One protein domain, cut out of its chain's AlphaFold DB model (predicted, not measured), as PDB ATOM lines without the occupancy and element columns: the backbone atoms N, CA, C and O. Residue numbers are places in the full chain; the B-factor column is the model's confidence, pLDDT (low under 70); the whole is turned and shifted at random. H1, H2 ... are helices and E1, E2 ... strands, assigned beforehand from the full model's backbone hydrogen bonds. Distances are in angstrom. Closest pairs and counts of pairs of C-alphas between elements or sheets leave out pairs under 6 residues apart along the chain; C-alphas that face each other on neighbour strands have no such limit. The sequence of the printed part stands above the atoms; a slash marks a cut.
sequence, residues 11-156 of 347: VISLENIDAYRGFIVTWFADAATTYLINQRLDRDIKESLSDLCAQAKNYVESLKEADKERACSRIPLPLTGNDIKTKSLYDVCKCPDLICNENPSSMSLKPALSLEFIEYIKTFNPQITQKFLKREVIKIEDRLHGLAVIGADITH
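This is residues 11 to 156 of the 347 residues of an uncharacterized protein of Thermofilum adornatum (UniProt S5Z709). The core is helix H7, packed between H2, which crosses it, and H5, while the long kinked H3 packs on H5 and on residues 33 to 37 of H2. A small two-strand ribbon, E1 and E2, leads into one end of H7, and a wide loop holding H6 lies farthest from this core. The printed part has 146 residues, with seven named helices and two named strands in the order H1 H2 H3 H4 H5 E1 H6 E2 H7; the sheet E1 - E2 is antiparallel and the class is mostly helix. The whole is compact, with a radius of gyration of the C-alphas of 15.2 A and spans of 48 by 37 by 27 A.

Start at the sheet: find C-alpha 137 at (186.841, 168.499, 107.138), where E2, residues 137 to 141, begins its 13.3 A; E1 is residues 106 to 108, 7.0 A. H7, residues 142 to 155, runs 19.7 A to C-alpha 155 at (178.621, 177.498, 131.416). H2, residues 24 to 37, spans 19.9 A, and H5, residues 92 to 100, 13.6 A. H3, residues 44 to 66, begins at (178.308, 154.951, 127.383) and spans 32.6 A, with a kink of 55 degrees near residue 51. The short helices are H1, residues 17 to 20, H4, residues 84 to 90, and H6, residues 126 to 131.

Look first at E1 and E2, antiparallel at 141 degrees, with N 107 and O 140 2.9 A apart, within hydrogen-bond range. Residues 11 to 12 pair in parallel with residues 139 to 140 of E2. H7 touches H2, about perpendicular at 77 degrees; their closest C-alphas, Ala 32 and Gly 151, are 4.1 A apart. H7 touches H5 at a steep tilt of 40 degrees, opposite ways, closest at the C-alphas of Ile 99 and Arg 143, 4.1 A. H5 touches H3 at a shallow tilt of 25 degrees, opposite ways, closest at the C-alphas of Cys 53 and Cys 100, 5.2 A. H4 and H7 are close but not clearly touching, with the closest C-alphas, Tyr 90 and Val 149, 6.0 A apart; so are H1 and H2, at Tyr 20 and Thr 26, 6.9 A. H6 is apart from H7. Every O i to N i+4 pair is within hydrogen-bond range in H2 and H7, against 16 of 19 in H3, 3 of 5 in H5, 0 of 3 in H4 and 0 of 2 in H6, where O i to N i+3 gives 3 of 4 in H4 and 1 of 3 in H6; H1 is too short for such a pair.

The C-alphas farthest apart, Glu 65 and Gln 130, are 48.6 A from each other. The printed part has no cut; the links H3 to H4 and E1 to H6 are long, and residues 65 to 70 stand free. Look for low confidence at residues 115 to 136, with pLDDT under 70.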
ATOM      1  N   VAL A  11     184.507 162.574 111.609       85.25
ATOM      2  CA  VAL A  11     183.172 162.746 112.187       85.25
ATOM      3  C   VAL A  11     183.293 162.561 113.690       85.25
ATOM      4  O   VAL A  11     183.701 161.493 114.134       85.25
ATOM      5  N   ILE A  12     182.957 163.597 114.455       86.81
ATOM      6  CA  ILE A  12     182.842 163.533 115.913       86.81
ATOM      7  C   ILE A  12     181.392 163.157 116.238       86.81
ATOM      8  O   ILE A  12     180.468 163.877 115.851       86.81
ATOM      9  N   SER A  13     181.194 162.039 116.927       89.50
ATOM     10  CA  SER A  13     179.893 161.524 117.371       89.50
ATOM     11  C   SER A  13     179.988 161.011 118.807       89.50
ATOM     12  O   SER A  13     181.081 160.907 119.367       89.50
ATOM     13  N   LEU A  14     178.849 160.679 119.420       88.31
ATOM     14  CA  LEU A  14     178.849 160.065 120.756       88.31
ATOM     15  C   LEU A  14     179.638 158.740 120.802       88.31
ATOM     16  O   LEU A  14     180.148 158.366 121.849       88.31
ATOM     17  N   GLU A  15     179.803 158.046 119.671       85.81
ATOM     18  CA  GLU A  15     180.505 156.751 119.590       85.81
ATOM     19  C   GLU A  15     182.019 156.840 119.745       85.81
ATOM     20  O   GLU A  15     182.662 155.874 120.148       85.81
ATOM     21  N   ASN A  16     182.602 157.977 119.377       84.31
ATOM     22  CA  ASN A  16     184.050 158.154 119.329       84.31
ATOM     23  C   ASN A  16     184.520 159.366 120.137       84.31
ATOM     24  O   ASN A  16     185.663 159.807 119.991       84.31
ATOM     25  N   ILE A  17     183.648 159.886 121.001       84.75
ATOM     26  CA  ILE A  17     183.822 161.149 121.714       84.75
ATOM     27  C   ILE A  17     185.092 161.196 122.569       84.75
ATOM     28  O   ILE A  17     185.744 162.239 122.654       84.75
ATOM     29  N   ASP A  18     185.510 160.053 123.119       82.44
ATOM     30  CA  ASP A  18     186.706 159.941 123.955       82.44
ATOM     31  C   ASP A  18     187.992 160.346 123.219       82.44
ATOM     32  O   ASP A  18     188.892 160.932 123.821       82.44
ATOM     33  N   ALA A  19     188.064 160.125 121.901       78.31
ATOM     34  CA  ALA A  19     189.208 160.528 121.081       78.31
ATOM     35  C   ALA A  19     189.276 162.049 120.841       78.31
ATOM     36  O   ALA A  19     190.306 162.564 120.398       78.31
ATOM     37  N   TYR A  20     188.191 162.772 121.130       78.44
ATOM     38  CA  TYR A  20     188.020 164.184 120.798       78.44
ATOM     39  C   TYR A  20     187.774 165.077 122.017       78.44
ATOM     40  O   TYR A  20     187.481 166.252 121.827       78.44
ATOM     41  N   ARG A  21     187.980 164.588 123.251       74.94
ATOM     42  CA  ARG A  21     187.795 165.364 124.503       74.94
ATOM     43  C   ARG A  21     188.545 166.703 124.554       74.94
ATOM     44  O   ARG A  21     188.167 167.604 125.289       74.94
ATOM     45  N   GLY A  22     189.607 166.859 123.759       72.06
ATOM     46  CA  GLY A  22     190.348 168.121 123.638       72.06
ATOM     47  C   GLY A  22     189.629 169.223 122.846       72.06
ATOM     48  O   GLY A  22     190.186 170.309 122.677       72.06
ATOM     49  N   PHE A  23     188.431 168.970 122.311       79.50
ATOM     50  CA  PHE A  23     187.680 169.940 121.520       79.50
ATOM     51  C   PHE A  23     186.707 170.755 122.377       79.50
ATOM     52  O   PHE A  23     185.968 170.206 123.186       79.50
ATOM     53  N   ILE A  24     186.614 172.065 122.117       82.62
ATOM     54  CA  ILE A  24     185.660 172.981 122.777       82.62
ATOM     55  C   ILE A  24     184.222 172.465 122.678       82.62
ATOM     56  O   ILE A  24     183.467 172.541 123.639       82.62
ATOM     57  N   VAL A  25     183.842 171.903 121.530       88.12
ATOM     58  CA  VAL A  25     182.499 171.343 121.364       88.12
ATOM     59  C   VAL A  25     182.231 170.182 122.326       88.12
ATOM     60  O   VAL A  25     181.142 170.080 122.878       88.12
ATOM     61  N   THR A  26     183.248 169.361 122.597       88.75
ATOM     62  CA  THR A  26     183.157 168.254 123.556       88.75
ATOM     63  C   THR A  26     183.204 168.752 124.995       88.75
ATOM     64  O   THR A  26     182.457 168.247 125.818       88.75
ATOM     65  N   TRP A  27     183.975 169.809 125.272       90.00
ATOM     66  CA  TRP A  27     184.005 170.488 126.569       90.00
ATOM     67  C   TRP A  27     182.627 171.039 126.953       90.00
ATOM     68  O   TRP A  27     182.123 170.786 128.044       90.00
ATOM     69  N   PHE A  28     181.965 171.738 126.027       93.75
ATOM     70  CA  PHE A  28     180.607 172.214 126.263       93.75
ATOM     71  C   PHE A  28     179.606 171.059 126.387       93.75
ATOM     72  O   PHE A  28     178.755 171.088 127.271       93.75
ATOM     73  N   ALA A  29     179.695 170.032 125.537       94.25
ATOM     74  CA  ALA A  29     178.804 168.878 125.639       94.25
ATOM     75  C   ALA A  29     178.983 168.114 126.972       94.25
ATOM     76  O   ALA A  29     177.999 167.659 127.556       94.25
ATOM     77  N   ASP A  30     180.204 168.037 127.503       92.56
ATOM     78  CA  ASP A  30     180.508 167.479 128.828       92.56
ATOM     79  C   ASP A  30     179.891 168.317 129.953       92.56
ATOM     80  O   ASP A  30     179.249 167.789 130.862       92.56
ATOM     81  N   ALA A  31     179.951 169.645 129.840       92.88
ATOM     82  CA  ALA A  31     179.265 170.521 130.780       92.88
ATOM     83  C   ALA A  31     177.735 170.351 130.752       92.88
ATOM     84  O   ALA A  31     177.085 170.402 131.800       92.88
ATOM     85  N   ALA A  32     177.149 170.132 129.569       94.88
ATOM     86  CA  ALA A  32     175.719 169.877 129.429       94.88
ATOM     87  C   ALA A  32     175.310 168.547 130.066       94.88
ATOM     88  O   ALA A  32     174.397 168.525 130.885       94.88
ATOM     89  N   THR A  33     175.991 167.452 129.730       93.88
ATOM     90  CA  THR A  33     175.707 166.119 130.293       93.88
ATOM     91  C   THR A  33     175.872 166.104 131.814       93.88
ATOM     92  O   THR A  33     174.962 165.670 132.528       93.88
ATOM     93  N   THR A  34     176.943 166.722 132.325       91.50
ATOM     94  CA  THR A  34     177.195 166.848 133.768       91.50
ATOM     95  C   THR A  34     176.084 167.633 134.469       91.50
ATOM     96  O   THR A  34     175.629 167.248 135.540       91.50
ATOM     97  N   TYR A  35     175.571 168.716 133.882       91.62
ATOM     98  CA  TYR A  35     174.475 169.468 134.505       91.62
ATOM     99  C   TYR A  35     173.109 168.781 134.369       91.62
ATOM    100  O   TYR A  35     172.305 168.799 135.306       91.62
ATOM    101  N   LEU A  36     172.814 168.217 133.197       92.44
ATOM    102  CA  LEU A  36     171.491 167.692 132.871       92.44
ATOM    103  C   LEU A  36     171.220 166.364 133.569       92.44
ATOM    104  O   LEU A  36     170.139 166.204 134.122       92.44
ATOM    105  N   ILE A  37     172.179 165.445 133.586       91.31
ATOM    106  CA  ILE A  37     171.975 164.100 134.147       91.31
ATOM    107  C   ILE A  37     173.043 163.702 135.163       91.31
ATOM    108  O   ILE A  37     173.009 162.583 135.661       91.31
ATOM    109  N   ASN A  38     173.962 164.612 135.511       88.75
ATOM    110  CA  ASN A  38     175.016 164.349 136.490       88.75
ATOM    111  C   ASN A  38     175.874 163.135 136.097       88.75
ATOM    112  O   ASN A  38     176.137 162.257 136.911       88.75
ATOM    113  N   GLN A  39     176.286 163.091 134.828       88.88
ATOM    114  CA  GLN A  39     177.201 162.100 134.254       88.88
ATOM    115  C   GLN A  39     178.220 162.818 133.365       88.88
ATOM    116  O   GLN A  39     177.901 163.855 132.785       88.88
ATOM    117  N   ARG A  40     179.440 162.278 133.262       87.88
ATOM    118  CA  ARG A  40     180.442 162.786 132.314       87.88
ATOM    119  C   ARG A  40     180.063 162.381 130.894       87.88
ATOM    120  O   ARG A  40     179.423 161.355 130.686       87.88
ATOM    121  N   LEU A  41     180.501 163.166 129.920       88.62
ATOM    122  CA  LEU A  41     180.410 162.783 128.521       88.62
ATOM    123  C   LEU A  41     181.444 161.696 128.215       88.62
ATOM    124  O   LEU A  41     182.649 161.951 128.136       88.62
ATOM    125  N   ASP A  42     180.944 160.491 128.000       87.00
ATOM    126  CA  ASP A  42     181.686 159.350 127.487       87.00
ATOM    127  C   ASP A  42     180.862 158.633 126.408       87.00
ATOM    128  O   ASP A  42     179.799 159.097 125.989       87.00
ATOM    129  N   ARG A  43     181.381 157.514 125.906       81.69
ATOM    130  CA  ARG A  43     180.702 156.693 124.897       81.69
ATOM    131  C   ARG A  43     179.454 155.963 125.422       81.69
ATOM    132  O   ARG A  43     178.585 155.616 124.620       81.69
ATOM    133  N   ASP A  44     179.368 155.734 126.732       84.38
ATOM    134  CA  ASP A  44     178.308 154.951 127.383       84.38
ATOM    135  C   ASP A  44     177.057 155.816 127.640       84.38
ATOM    136  O   ASP A  44     175.950 155.305 127.805       84.38
ATOM    137  N   ILE A  45     177.189 157.142 127.503       83.19
ATOM    138  CA  ILE A  45     176.105 158.136 127.552       83.19
ATOM    139  C   ILE A  45     174.894 157.818 126.654       83.19
ATOM    140  O   ILE A  45     173.806 158.366 126.849       83.19
ATOM    141  N   LYS A  46     175.062 156.937 125.657       78.50
ATOM    142  CA  LYS A  46     173.983 156.440 124.794       78.50
ATOM    143  C   LYS A  46     172.843 155.796 125.580       78.50
ATOM    144  O   LYS A  46     171.685 155.965 125.202       78.50
ATOM    145  N   GLU A  47     173.164 155.091 126.659       83.31
ATOM    146  CA  GLU A  47     172.173 154.437 127.520       83.31
ATOM    147  C   GLU A  47     171.277 155.468 128.224       83.31
ATOM    148  O   GLU A  47     170.090 155.230 128.440       83.31
ATOM    149  N   SER A  48     171.815 156.665 128.461       88.44
ATOM    150  CA  SER A  48     171.141 157.791 129.109       88.44
ATOM    151  C   SER A  48     170.489 158.771 128.117       88.44
ATOM    152  O   SER A  48     170.083 159.864 128.516       88.44
ATOM    153  N   LEU A  49     170.379 158.447 126.818       89.12
ATOM    154  CA  LEU A  49     169.865 159.390 125.805       89.12
ATOM    155  C   LEU A  49     168.415 159.821 126.046       89.12
ATOM    156  O   LEU A  49     168.078 160.982 125.804       89.12
ATOM    157  N   SER A  50     167.565 158.906 126.519       90.25
ATOM    158  CA  SER A  50     166.173 159.228 126.847       90.25
ATOM    159  C   SER A  50     166.105 160.258 127.979       90.25
ATOM    160  O   SER A  50     165.447 161.294 127.847       90.25
ATOM    161  N   ASP A  51     166.894 160.039 129.033       92.50
ATOM    162  CA  ASP A  51     166.999 160.950 130.170       92.50
ATOM    163  C   ASP A  51     167.605 162.295 129.759       92.50
ATOM    164  O   ASP A  51     167.073 163.345 130.118       92.50
ATOM    165  N   LEU A  52     168.669 162.297 128.948       92.94
ATOM    166  CA  LEU A  52     169.259 163.521 128.396       92.94
ATOM    167  C   LEU A  52     168.242 164.332 127.601       92.94
ATOM    168  O   LEU A  52     168.144 165.543 127.788       92.94
ATOM    169  N   CYS A  53     167.484 163.670 126.728       94.44
ATOM    170  CA  CYS A  53     166.436 164.298 125.938       94.44
ATOM    171  C   CYS A  53     165.370 164.938 126.843       94.44
ATOM    172  O   CYS A  53     165.033 166.112 126.667       94.44
ATOM    173  N   ALA A  54     164.875 164.202 127.841       96.00
ATOM    174  CA  ALA A  54     163.882 164.702 128.788       96.00
ATOM    175  C   ALA A  54     164.414 165.895 129.601       96.00
ATOM    176  O   ALA A  54     163.763 166.936 129.689       96.00
ATOM    177  N   GLN A  55     165.629 165.792 130.144       96.06
ATOM    178  CA  GLN A  55     166.234 166.863 130.938       96.06
ATOM    179  C   GLN A  55     166.577 168.095 130.089       96.06
ATOM    180  O   GLN A  55     166.422 169.217 130.568       96.06
ATOM    181  N   ALA A  56     166.985 167.921 128.828       96.00
ATOM    182  CA  ALA A  56     167.207 169.031 127.903       96.00
ATOM    183  C   ALA A  56     165.905 169.791 127.597       96.00
ATOM    184  O   ALA A  56     165.909 171.024 127.580       96.00
ATOM    185  N   LYS A  57     164.783 169.080 127.406       96.12
ATOM    186  CA  LYS A  57     163.456 169.698 127.241       96.12
ATOM    187  C   LYS A  57     163.055 170.490 128.485       96.12
ATOM    188  O   LYS A  57     162.788 171.684 128.366       96.12
ATOM    189  N   ASN A  58     163.141 169.874 129.666       95.69
ATOM    190  CA  ASN A  58     162.833 170.528 130.943       95.69
ATOM    191  C   ASN A  58     163.702 171.775 131.178       95.69
ATOM    192  O   ASN A  58     163.220 172.804 131.648       95.69
ATOM    193  N   TYR A  59     164.991 171.710 130.824       94.00
ATOM    194  CA  TYR A  59     165.890 172.859 130.904       94.00
ATOM    195  C   TYR A  59     165.390 174.021 130.038       94.00
ATOM    196  O   TYR A  59     165.239 175.138 130.531       94.00
ATOM    197  N   VAL A  60     165.078 173.764 128.766       93.94
ATOM    198  CA  VAL A  60     164.567 174.794 127.848       93.94
ATOM    199  C   VAL A  60     163.214 175.348 128.299       93.94
ATOM    200  O   VAL A  60     162.984 176.551 128.181       93.94
ATOM    201  N   GLU A  61     162.327 174.512 128.834       94.06
ATOM    202  CA  GLU A  61     161.055 174.958 129.414       94.06
ATOM    203  C   GLU A  61     161.282 175.901 130.596       94.06
ATOM    204  O   GLU A  61     160.746 177.009 130.594       94.06
ATOM    205  N   SER A  62     162.180 175.551 131.522       91.75
ATOM    206  CA  SER A  62     162.524 176.424 132.651       91.75
ATOM    207  C   SER A  62     163.115 177.772 132.208       91.75
ATOM    208  O   SER A  62     162.833 178.810 132.810       91.75
ATOM    209  N   LEU A  63     163.884 177.798 131.110       90.94
ATOM    210  CA  LEU A  63     164.383 179.046 130.525       90.94
ATOM    211  C   LEU A  63     163.244 179.908 129.972       90.94
ATOM    212  O   LEU A  63     163.245 181.122 130.176       90.94
ATOM    213  N   LYS A  64     162.272 179.296 129.285       90.19
ATOM    214  CA  LYS A  64     161.091 179.998 128.758       90.19
ATOM    215  C   LYS A  64     160.218 180.549 129.879       90.19
ATOM    216  O   LYS A  64     159.668 181.632 129.727       90.19
ATOM    217  N   GLU A  65     160.088 179.836 130.990       90.31
ATOM    218  CA  GLU A  65     159.352 180.326 132.158       90.31
ATOM    219  C   GLU A  65     160.039 181.534 132.803       90.31
ATOM    220  O   GLU A  65     159.364 182.497 133.165       90.31
ATOM    221  N   ALA A  66     161.372 181.509 132.894       86.56
ATOM    222  CA  ALA A  66     162.157 182.591 133.483       86.56
ATOM    223  C   ALA A  66     162.226 183.856 132.603       86.56
ATOM    224  O   ALA A  66     162.229 184.965 133.136       86.56
ATOM    225  N   ASP A  67     162.293 183.712 131.275       83.94
ATOM    226  CA  ASP A  67     162.384 184.831 130.324       83.94
ATOM    227  C   ASP A  67     161.675 184.493 128.998       83.94
ATOM    228  O   ASP A  67     162.298 184.132 127.993       83.94
ATOM    229  N   LYS A  68     160.339 184.611 129.006       76.06
ATOM    230  CA  LYS A  68     159.457 184.236 127.882       76.06
ATOM    231  C   LYS A  68     159.842 184.882 126.552       76.06
ATOM    232  O   LYS A  68     159.697 184.251 125.509       76.06
ATOM    233  N   GLU A  69     160.307 186.130 126.575       73.12
ATOM    234  CA  GLU A  69     160.574 186.898 125.356       73.12
ATOM    235  C   GLU A  69     161.953 186.604 124.762       73.12
ATOM    236  O   GLU A  69     162.112 186.631 123.541       73.12
ATOM    237  N   ARG A  70     162.963 186.315 125.596       78.12
ATOM    238  CA  ARG A  70     164.354 186.207 125.123       78.12
ATOM    239  C   ARG A  70     164.907 184.793 125.124       78.12
ATOM    240  O   ARG A  70     165.905 184.575 124.432       78.12
ATOM    241  N   ALA A  71     164.271 183.837 125.808       77.38
ATOM    242  CA  ALA A  71     164.765 182.463 125.928       77.38
ATOM    243  C   ALA A  71     165.136 181.838 124.571       77.38
ATOM    244  O   ALA A  71     166.257 181.361 124.406       77.38
ATOM    245  N   CYS A  72     164.260 181.939 123.564       76.00
ATOM    246  CA  CYS A  72     164.481 181.366 122.224       76.00
ATOM    247  C   CYS A  72     165.206 182.291 121.236       76.00
ATOM    248  O   CYS A  72     165.170 182.101 120.026       76.00
ATOM    249  N   SER A  73     165.871 183.323 121.747       77.25
ATOM    250  CA  SER A  73     166.815 184.148 120.984       77.25
ATOM    251  C   SER A  73     168.228 184.088 121.566       77.25
ATOM    252  O   SER A  73     169.152 184.728 121.054       77.25
ATOM    253  N   ARG A  74     168.388 183.322 122.651       82.38
ATOM    254  CA  ARG A  74     169.614 183.225 123.418       82.38
ATOM    255  C   ARG A  74     170.630 182.410 122.638       82.38
ATOM    256  O   ARG A  74     170.420 181.239 122.341       82.38
ATOM    257  N   ILE A  75     171.731 183.066 122.299       88.50
ATOM    258  CA  ILE A  75     172.860 182.454 121.612       88.50
ATOM    259  C   ILE A  75     174.057 182.612 122.533       88.50
ATOM    260  O   ILE A  75     174.567 183.726 122.683       88.50
ATOM    261  N   PRO A  76     174.479 181.525 123.190       89.06
ATOM    262  CA  PRO A  76     175.474 181.610 124.244       89.06
ATOM    263  C   PRO A  76     176.895 181.782 123.709       89.06
ATOM    264  O   PRO A  76     177.790 182.030 124.503       89.06
ATOM    265  N   LEU A  77     177.104 181.674 122.391       90.50
ATOM    266  CA  LEU A  77     178.412 181.665 121.734       90.50
ATOM    267  C   LEU A  77     178.653 182.932 120.892       90.50
ATOM    268  O   LEU A  77     177.715 183.462 120.289       90.50
ATOM    269  N   PRO A  78     179.909 183.403 120.762       89.12
ATOM    270  CA  PRO A  78     180.246 184.490 119.849       89.12
ATOM    271  C   PRO A  78     180.117 184.029 118.389       89.12
ATOM    272  O   PRO A  78     180.963 183.295 117.879       89.12
ATOM    273  N   LEU A  79     179.064 184.473 117.698       88.00
ATOM    274  CA  LEU A  79     178.857 184.140 116.286       88.00
ATOM    275  C   LEU A  79     179.856 184.864 115.381       88.00
ATOM    276  O   LEU A  79     180.011 186.082 115.458       88.00
ATOM    277  N   THR A  80     180.472 184.123 114.462       83.00
ATOM    278  CA  THR A  80     181.364 184.686 113.444       83.00
ATOM    279  C   THR A  80     180.605 185.084 112.175       83.00
ATOM    280  O   THR A  80     179.444 184.719 111.978       83.00
ATOM    281  N   GLY A  81     181.271 185.775 111.241       78.62
ATOM    282  CA  GLY A  81     180.671 186.150 109.951       78.62
ATOM    283  C   GLY A  81     180.145 184.965 109.122       78.62
ATOM    284  O   GLY A  81     179.213 185.131 108.339       78.62
ATOM    285  N   ASN A  82     180.692 183.764 109.328       79.56
ATOM    286  CA  ASN A  82     180.229 182.542 108.667       79.56
ATOM    287  C   ASN A  82     179.001 181.921 109.358       79.56
ATOM    288  O   ASN A  82     178.261 181.176 108.718       79.56
ATOM    289  N   ASP A  83     178.768 182.240 110.634       85.75
ATOM    290  CA  ASP A  83     177.699 181.658 111.451       85.75
ATOM    291  C   ASP A  83     176.370 182.404 111.327       85.75
ATOM    292  O   ASP A  83     175.323 181.825 111.597       85.75
ATOM    293  N   ILE A  84     176.380 183.669 110.890       84.25
ATOM    294  CA  ILE A  84     175.175 184.516 110.808       84.25
ATOM    295  C   ILE A  84     174.076 183.848 109.970       84.25
ATOM    296  O   ILE A  84     172.909 183.849 110.361       84.25
ATOM    297  N   LYS A  85     174.446 183.221 108.846       85.25
ATOM    298  CA  LYS A  85     173.503 182.509 107.965       85.25
ATOM    299  C   LYS A  85     172.902 181.263 108.614       85.25
ATOM    300  O   LYS A  85     171.825 180.833 108.226       85.25
ATOM    301  N   THR A  86     173.596 180.685 109.588       87.19
ATOM    302  CA  THR A  86     173.189 179.478 110.312       87.19
ATOM    303  C   THR A  86     172.929 179.768 111.786       87.19
ATOM    304  O   THR A  86     173.039 178.874 112.618       87.19
ATOM    305  N   LYS A  87     172.584 181.019 112.123       88.50
ATOM    306  CA  LYS A  87     172.344 181.488 113.494       88.50
ATOM    307  C   LYS A  87     171.350 180.603 114.248       88.50
ATOM    308  O   LYS A  87     171.530 180.353 115.432       88.50
ATOM    309  N   SER A  88     170.335 180.098 113.547       88.56
ATOM    310  CA  SER A  88     169.321 179.193 114.090       88.56
ATOM    311  C   SER A  88     169.880 177.883 114.647       88.56
ATOM    312  O   SER A  88     169.226 177.291 115.494       88.56
ATOM    313  N   LEU A  89     171.061 177.429 114.213       88.56
ATOM    314  CA  LEU A  89     171.695 176.224 114.761       88.56
ATOM    315  C   LEU A  89     172.213 176.435 116.188       88.56
ATOM    316  O   LEU A  89     172.473 175.465 116.884       88.56
ATOM    317  N   TYR A  90     172.383 177.682 116.626       91.06
ATOM    318  CA  TYR A  90     172.888 178.028 117.957       91.06
ATOM    319  C   TYR A  90     171.785 178.480 118.918       91.06
ATOM    320  O   TYR A  90     172.075 178.999 119.993       91.06
ATOM    321  N   ASP A  91     170.528 178.328 118.506       91.44
ATOM    322  CA  ASP A  91     169.363 178.627 119.324       91.44
ATOM    323  C   ASP A  91     169.156 177.507 120.349       91.44
ATOM    324  O   ASP A  91     168.871 176.357 119.993       91.44
ATOM    325  N   VAL A  92     169.284 177.856 121.630       92.31
ATOM    326  CA  VAL A  92     169.131 176.920 122.752       92.31
ATOM    327  C   VAL A  92     167.771 176.212 122.702       92.31
ATOM    328  O   VAL A  92     167.696 175.024 123.010       92.31
ATOM    329  N   CYS A  93     166.711 176.877 122.229       91.81
ATOM    330  CA  CYS A  93     165.377 176.277 122.158       91.81
ATOM    331  C   CYS A  93     165.244 175.162 121.114       91.81
ATOM    332  O   CYS A  93     164.329 174.351 121.229       91.81
ATOM    333  N   LYS A  94     166.131 175.104 120.114       92.00
ATOM    334  CA  LYS A  94     166.127 174.061 119.069       92.00
ATOM    335  C   LYS A  94     167.014 172.871 119.412       92.00
ATOM    336  O   LYS A  94     166.978 171.847 118.738       92.00
ATOM    337  N   CYS A  95     167.828 173.002 120.454       93.75
ATOM    338  CA  CYS A  95     168.781 171.978 120.848       93.75
ATOM    339  C   CYS A  95     168.123 170.670 121.314       93.75
ATOM    340  O   CYS A  95     168.653 169.623 120.944       93.75
ATOM    341  N   PRO A  96     166.986 170.667 122.045       94.88
ATOM    342  CA  PRO A  96     166.310 169.422 122.395       94.88
ATOM    343  C   PRO A  96     165.951 168.583 121.167       94.88
ATOM    344  O   PRO A  96     166.216 167.388 121.169       94.88
ATOM    345  N   ASP A  97     165.456 169.194 120.089       93.19
ATOM    346  CA  ASP A  97     165.102 168.465 118.863       93.19
ATOM    347  C   ASP A  97     166.328 167.798 118.220       93.19
ATOM    348  O   ASP A  97     166.246 166.667 117.747       93.19
ATOM    349  N   LEU A  98     167.489 168.464 118.259       93.00
ATOM    350  CA  LEU A  98     168.754 167.901 117.774       93.00
ATOM    351  C   LEU A  98     169.248 166.739 118.648       93.00
ATOM    352  O   LEU A  98     169.728 165.736 118.124       93.00
ATOM    353  N   ILE A  99     169.129 166.863 119.973       94.12
ATOM    354  CA  ILE A  99     169.560 165.843 120.946       94.12
ATOM    355  C   ILE A  99     168.669 164.601 120.863       94.12
ATOM    356  O   ILE A  99     169.162 163.475 120.871       94.12
ATOM    357  N   CYS A 100     167.359 164.810 120.763       92.88
ATOM    358  CA  CYS A 100     166.350 163.759 120.773       92.88
ATOM    359  C   CYS A 100     166.150 163.080 119.410       92.88
ATOM    360  O   CYS A 100     165.372 162.133 119.326       92.88
ATOM    361  N   ASN A 101     166.796 163.554 118.338       90.44
ATOM    362  CA  ASN A 101     166.632 162.979 117.005       90.44
ATOM    363  C   ASN A 101     167.109 161.515 116.987       90.44
ATOM    364  O   ASN A 101     168.264 161.236 117.315       90.44
ATOM    365  N   GLU A 102     166.241 160.584 116.586       86.19
ATOM    366  CA  GLU A 102     166.547 159.150 116.478       86.19
ATOM    367  C   GLU A 102     167.593 158.861 115.393       86.19
ATOM    368  O   GLU A 102     168.464 158.015 115.593       86.19
ATOM    369  N   ASN A 103     167.564 159.630 114.299       88.62
ATOM    370  CA  ASN A 103     168.463 159.506 113.153       88.62
ATOM    371  C   ASN A 103     169.303 160.786 113.008       88.62
ATOM    372  O   ASN A 103     169.017 161.619 112.137       88.62
ATOM    373  N   PRO A 104     170.306 160.998 113.881       88.19
ATOM    374  CA  PRO A 104     171.087 162.220 113.865       88.19
ATOM    375  C   PRO A 104     171.899 162.309 112.576       88.19
ATOM    376  O   PRO A 104     172.538 161.349 112.142       88.19
ATOM    377  N   SER A 105     171.881 163.484 111.957       92.12
ATOM    378  CA  SER A 105     172.743 163.766 110.823       92.12
ATOM    379  C   SER A 105     174.103 164.268 111.313       92.12
ATOM    380  O   SER A 105     174.332 164.474 112.509       92.12
ATOM    381  N   SER A 106     175.040 164.433 110.381       90.94
ATOM    382  CA  SER A 106     176.306 165.101 110.667       90.94
ATOM    383  C   SER A 106     176.414 166.380 109.854       90.94
ATOM    384  O   SER A 106     176.189 166.398 108.642       90.94
ATOM    385  N   MET A 107     176.814 167.458 110.518       89.75
ATOM    386  CA  MET A 107     177.041 168.758 109.901       89.75
ATOM    387  C   MET A 107     178.512 169.140 109.979       89.75
ATOM    388  O   MET A 107     179.245 168.673 110.843       89.75
ATOM    389  N   SER A 108     178.973 170.022 109.095       86.75
ATOM    390  CA  SER A 108     180.309 170.606 109.246       86.75
ATOM    391  C   SER A 108     180.405 171.381 110.558       86.75
ATOM    392  O   SER A 108     179.550 172.232 110.820       86.75
ATOM    393  N   LEU A 109     181.462 171.122 111.332       83.44
ATOM    394  CA  LEU A 109     181.730 171.825 112.581       83.44
ATOM    395  C   LEU A 109     181.851 173.324 112.301       83.44
ATOM    396  O   LEU A 109     182.671 173.767 111.492       83.44
ATOM    397  N   LYS A 110     180.976 174.099 112.934       84.06
ATOM    398  CA  LYS A 110     180.820 175.522 112.652       84.06
ATOM    399  C   LYS A 110     181.822 176.367 113.445       84.06
ATOM    400  O   LYS A 110     182.153 175.978 114.563       84.06
ATOM    401  N   PRO A 111     182.285 177.518 112.915       79.62
ATOM    402  CA  PRO A 111     183.357 178.309 113.513       79.62
ATOM    403  C   PRO A 111     183.248 178.582 115.013       79.62
ATOM    404  O   PRO A 111     184.235 178.371 115.714       79.62
ATOM    405  N   ALA A 112     182.071 178.970 115.515       81.69
ATOM    406  CA  ALA A 112     181.875 179.282 116.936       81.69
ATOM    407  C   ALA A 112     182.089 178.085 117.889       81.69
ATOM    408  O   ALA A 112     182.370 178.285 119.067       81.69
ATOM    409  N   LEU A 113     181.980 176.850 117.382       79.12
ATOM    410  CA  LEU A 113     182.285 175.601 118.100       79.12
ATOM    411  C   LEU A 113     183.544 174.900 117.559       79.12
ATOM    412  O   LEU A 113     183.954 173.858 118.075       79.12
ATOM    413  N   SER A 114     184.157 175.445 116.506       70.31
ATOM    414  CA  SER A 114     185.342 174.885 115.868       70.31
ATOM    415  C   SER A 114     186.615 175.379 116.539       70.31
ATOM    416  O   SER A 114     186.711 176.521 116.986       70.31
ATOM    417  N   LEU A 115     187.634 174.528 116.551       60.56
ATOM    418  CA  LEU A 115     188.941 174.903 117.057       60.56
ATOM    419  C   LEU A 115     189.771 175.637 115.991       60.56
ATOM    420  O   LEU A 115     190.413 175.007 115.157       60.56
ATOM    421  N   GLU A 116     189.918 176.950 116.154       48.91
ATOM    422  CA  GLU A 116     191.242 177.599 116.082       48.91
ATOM    423  C   GLU A 116     191.939 177.563 117.474       48.91
ATOM    424  O   GLU A 116     192.825 178.352 117.770       48.91
ATOM    425  N   PHE A 117     191.565 176.619 118.353       53.25
ATOM    426  CA  PHE A 117     192.117 176.393 119.709       53.25
ATOM    427  C   PHE A 117     193.396 175.533 119.729       53.25
ATOM    428  O   PHE A 117     193.943 175.182 120.773       53.25
ATOM    429  N   ILE A 118     193.888 175.178 118.548       45.31
ATOM    430  CA  ILE A 118     194.927 174.174 118.333       45.31
ATOM    431  C   ILE A 118     196.341 174.798 118.295       45.31
ATOM    432  O   ILE A 118     197.270 174.230 117.741       45.31
ATOM    433  N   GLU A 119     196.542 175.945 118.935       39.84
ATOM    434  CA  GLU A 119     197.893 176.434 119.259       39.84
ATOM    435  C   GLU A 119     198.164 176.477 120.766       39.84
ATOM    436  O   GLU A 119     199.310 176.297 121.161       39.84
ATOM    437  N   TYR A 120     197.144 176.593 121.627       40.62
ATOM    438  CA  TYR A 120     197.380 176.789 123.065       40.62
ATOM    439  C   TYR A 120     197.357 175.496 123.900       40.62
ATOM    440  O   TYR A 120     198.132 175.371 124.839       40.62
ATOM    441  N   ILE A 121     196.546 174.490 123.537       42.00
ATOM    442  CA  ILE A 121     196.572 173.162 124.204       42.00
ATOM    443  C   ILE A 121     197.568 172.192 123.525       42.00
ATOM    444  O   ILE A 121     197.900 171.126 124.044       42.00
ATOM    445  N   LYS A 122     198.132 172.575 122.370       42.56
ATOM    446  CA  LYS A 122     199.023 171.723 121.559       42.56
ATOM    447  C   LYS A 122     200.438 171.512 122.105       42.56
ATOM    448  O   LYS A 122     201.206 170.779 121.487       42.56
ATOM    449  N   THR A 123     200.779 172.060 123.265       42.81
ATOM    450  CA  THR A 123     202.053 171.786 123.946       42.81
ATOM    451  C   THR A 123     202.072 170.481 124.753       42.81
ATOM    452  O   THR A 123     203.154 170.079 125.165       42.81
ATOM    453  N   PHE A 124     200.946 169.769 124.933       40.81
ATOM    454  CA  PHE A 124     200.897 168.595 125.831       40.81
ATOM    455  C   PHE A 124     200.548 167.232 125.201       40.81
ATOM    456  O   PHE A 124     200.581 166.233 125.914       40.81
ATOM    457  N   ASN A 125     200.270 167.119 123.891       41.16
ATOM    458  CA  ASN A 125     200.036 165.799 123.273       41.16
ATOM    459  C   ASN A 125     200.709 165.621 121.890       41.16
ATOM    460  O   ASN A 125     200.136 166.013 120.869       41.16
ATOM    461  N   PRO A 126     201.893 164.970 121.831       41.91
ATOM    462  CA  PRO A 126     202.643 164.719 120.596       41.91
ATOM    463  C   PRO A 126     201.901 163.887 119.536       41.91
ATOM    464  O   PRO A 126     202.207 164.002 118.349       41.91
ATOM    465  N   GLN A 127     200.921 163.061 119.926       43.19
ATOM    466  CA  GLN A 127     200.199 162.184 118.990       43.19
ATOM    467  C   GLN A 127     199.204 162.950 118.102       43.19
ATOM    468  O   GLN A 127     198.911 162.534 116.980       43.19
ATOM    469  N   ILE A 128     198.715 164.101 118.571       45.22
ATOM    470  CA  ILE A 128     197.766 164.963 117.846       45.22
ATOM    471  C   ILE A 128     198.515 165.884 116.866       45.22
ATOM    472  O   ILE A 128     197.988 166.273 115.820       45.22
ATOM    473  N   THR A 129     199.775 166.208 117.160       43.94
ATOM    474  CA  THR A 129     200.574 167.193 116.419       43.94
ATOM    475  C   THR A 129     200.902 166.751 114.993       43.94
ATOM    476  O   THR A 129     200.959 167.597 114.105       43.94
ATOM    477  N   GLN A 130     201.059 165.448 114.738       44.09
ATOM    478  CA  GLN A 130     201.479 164.942 113.423       44.09
ATOM    479  C   GLN A 130     200.323 164.593 112.469       44.09
ATOM    480  O   GLN A 130     200.516 164.656 111.257       44.09
ATOM    481  N   LYS A 131     199.120 164.264 112.969       46.03
ATOM    482  CA  LYS A 131     197.995 163.814 112.118       46.03
ATOM    483  C   LYS A 131     197.097 164.936 111.585       46.03
ATOM    484  O   LYS A 131     196.606 164.825 110.472       46.03
ATOM    485  N   PHE A 132     196.930 166.036 112.321       48.53
ATOM    486  CA  PHE A 132     195.912 167.057 112.008       48.53
ATOM    487  C   PHE A 132     196.464 168.331 111.344       48.53
ATOM    488  O   PHE A 132     195.795 169.368 111.280       48.53
ATOM    489  N   LEU A 133     197.708 168.295 110.855       42.53
ATOM    490  CA  LEU A 133     198.325 169.414 110.143       42.53
ATOM    491  C   LEU A 133     197.754 169.516 108.719       42.53
ATOM    492  O   LEU A 133     198.243 168.882 107.790       42.53
ATOM    493  N   LYS A 134     196.760 170.400 108.570       44.28
ATOM    494  CA  LYS A 134     196.155 170.892 107.317       44.28
ATOM    495  C   LYS A 134     195.316 169.857 106.537       44.28
ATOM    496  O   LYS A 134     195.864 168.973 105.892       44.28
ATOM    497  N   ARG A 135     194.011 170.169 106.402       44.59
ATOM    498  CA  ARG A 135     193.040 169.707 105.367       44.59
ATOM    499  C   ARG A 135     192.012 168.632 105.752       44.59
ATOM    500  O   ARG A 135     191.458 168.023 104.843       44.59
ATOM    501  N   GLU A 136     191.685 168.430 107.023       56.62
ATOM    502  CA  GLU A 136     190.546 167.566 107.377       56.62
ATOM    503  C   GLU A 136     189.261 168.380 107.561       56.62
ATOM    504  O   GLU A 136     189.246 169.404 108.246       56.62
ATOM    505  N   VAL A 137     188.180 167.944 106.906       70.44
ATOM    506  CA  VAL A 137     186.841 168.499 107.138       70.44
ATOM    507  C   VAL A 137     186.287 167.807 108.374       70.44
ATOM    508  O   VAL A 137     186.016 166.606 108.335       70.44
ATOM    509  N   ILE A 138     186.121 168.569 109.451       80.38
ATOM    510  CA  ILE A 138     185.530 168.071 110.692       80.38
ATOM    511  C   ILE A 138     184.014 168.201 110.590       80.38
ATOM    512  O   ILE A 138     183.478 169.288 110.352       80.38
ATOM    513  N   LYS A 139     183.328 167.080 110.759       87.62
ATOM    514  CA  LYS A 139     181.885 167.001 110.933       87.62
ATOM    515  C   LYS A 139     181.562 166.662 112.380       87.62
ATOM    516  O   LYS A 139     182.350 166.013 113.061       87.62
ATOM    517  N   ILE A 140     180.395 167.091 112.824       90.19
ATOM    518  CA  ILE A 140     179.855 166.805 114.141       90.19
ATOM    519  C   ILE A 140     178.432 166.277 114.012       90.19
ATOM    520  O   ILE A 140     177.667 166.759 113.176       90.19
ATOM    521  N   GLU A 141     178.109 165.274 114.816       93.50
ATOM    522  CA  GLU A 141     176.755 164.755 114.982       93.50
ATOM    523  C   GLU A 141     175.817 165.809 115.600       93.50
ATOM    524  O   GLU A 141     176.201 166.536 116.521       93.50
ATOM    525  N   ASP A 142     174.569 165.866 115.131       93.75
ATOM    526  CA  ASP A 142     173.564 166.832 115.599       93.75
ATOM    527  C   ASP A 142     173.375 166.821 117.124       93.75
ATOM    528  O   ASP A 142     173.279 167.884 117.744       93.75
ATOM    529  N   ARG A 143     173.394 165.632 117.746       94.25
ATOM    530  CA  ARG A 143     173.232 165.471 119.200       94.25
ATOM    531  C   ARG A 143     174.328 166.190 119.976       94.25
ATOM    532  O   ARG A 143     174.039 166.947 120.899       94.25
ATOM    533  N   LEU A 144     175.582 165.990 119.572       93.25
ATOM    534  CA  LEU A 144     176.731 166.645 120.195       93.25
ATOM    535  C   LEU A 144     176.686 168.159 120.025       93.25
ATOM    536  O   LEU A 144     177.024 168.888 120.952       93.25
ATOM    537  N   HIS A 145     176.256 168.643 118.860       94.56
ATOM    538  CA  HIS A 145     176.086 170.076 118.648       94.56
ATOM    539  C   HIS A 145     175.000 170.658 119.557       94.56
ATOM    540  O   HIS A 145     175.239 171.671 120.210       94.56
ATOM    541  N   GLY A 146     173.836 170.005 119.652       95.06
ATOM    542  CA  GLY A 146     172.762 170.420 120.557       95.06
ATOM    543  C   GLY A 146     173.214 170.452 122.020       95.06
ATOM    544  O   GLY A 146     172.991 171.447 122.714       95.06
ATOM    545  N   LEU A 147     173.927 169.413 122.471       96.38
ATOM    546  CA  LEU A 147     174.535 169.374 123.805       96.38
ATOM    547  C   LEU A 147     175.543 170.509 123.998       96.38
ATOM    548  O   LEU A 147     175.510 171.178 125.025       96.38
ATOM    549  N   ALA A 148     176.407 170.779 123.020       95.12
ATOM    550  CA  ALA A 148     177.402 171.839 123.122       95.12
ATOM    551  C   ALA A 148     176.776 173.237 123.216       95.12
ATOM    552  O   ALA A 148     177.254 174.083 123.968       95.12
ATOM    553  N   VAL A 149     175.686 173.503 122.496       95.75
ATOM    554  CA  VAL A 149     174.985 174.792 122.596       95.75
ATOM    555  C   VAL A 149     174.319 174.947 123.967       95.75
ATOM    556  O   VAL A 149     174.484 175.990 124.601       95.75
ATOM    557  N   ILE A 150     173.639 173.912 124.477       95.88
ATOM    558  CA  ILE A 150     173.086 173.926 125.844       95.88
ATOM    559  C   ILE A 150     174.203 174.099 126.881       95.88
ATOM    560  O   ILE A 150     174.091 174.917 127.790       95.88
ATOM    561  N   GLY A 151     175.310 173.378 126.726       95.44
ATOM    562  CA  GLY A 151     176.469 173.461 127.606       95.44
ATOM    563  C   GLY A 151     177.122 174.835 127.609       95.44
ATOM    564  O   GLY A 151     177.517 175.326 128.666       95.44
ATOM    565  N   ALA A 152     177.181 175.503 126.457       94.75
ATOM    566  CA  ALA A 152     177.627 176.886 126.368       94.75
ATOM    567  C   ALA A 152     176.702 177.828 127.144       94.75
ATOM    568  O   ALA A 152     177.193 178.692 127.865       94.75
ATOM    569  N   ASP A 153     175.381 177.638 127.073       94.19
ATOM    570  CA  ASP A 153     174.429 178.431 127.859       94.19
ATOM    571  C   ASP A 153     174.565 178.183 129.364       94.19
ATOM    572  O   ASP A 153     174.615 179.125 130.160       94.19
ATOM    573  N   ILE A 154     174.700 176.912 129.750       93.00
ATOM    574  CA  ILE A 154     174.915 176.509 131.138       93.00
ATOM    575  C   ILE A 154     176.222 177.096 131.654       93.00
ATOM    576  O   ILE A 154     176.250 177.601 132.766       93.00
ATOM    577  N   THR A 155     177.317 177.046 130.910       93.31
ATOM    578  CA  THR A 155     178.621 177.498 131.416       93.31
ATOM    579  C   THR A 155     178.820 179.005 131.301       93.31
ATOM    580  O   THR A 155     179.696 179.540 131.975       93.31
ATOM    581  N   HIS A 156     178.017 179.719 130.508       92.88
ATOM    582  CA  HIS A 156     178.164 181.158 130.312       92.88
ATOM    583  C   HIS A 156     178.052 181.947 131.627       92.88
ATOM    584  O   HIS A 156     177.014 181.946 132.300       92.88
TER     585      HIS A 156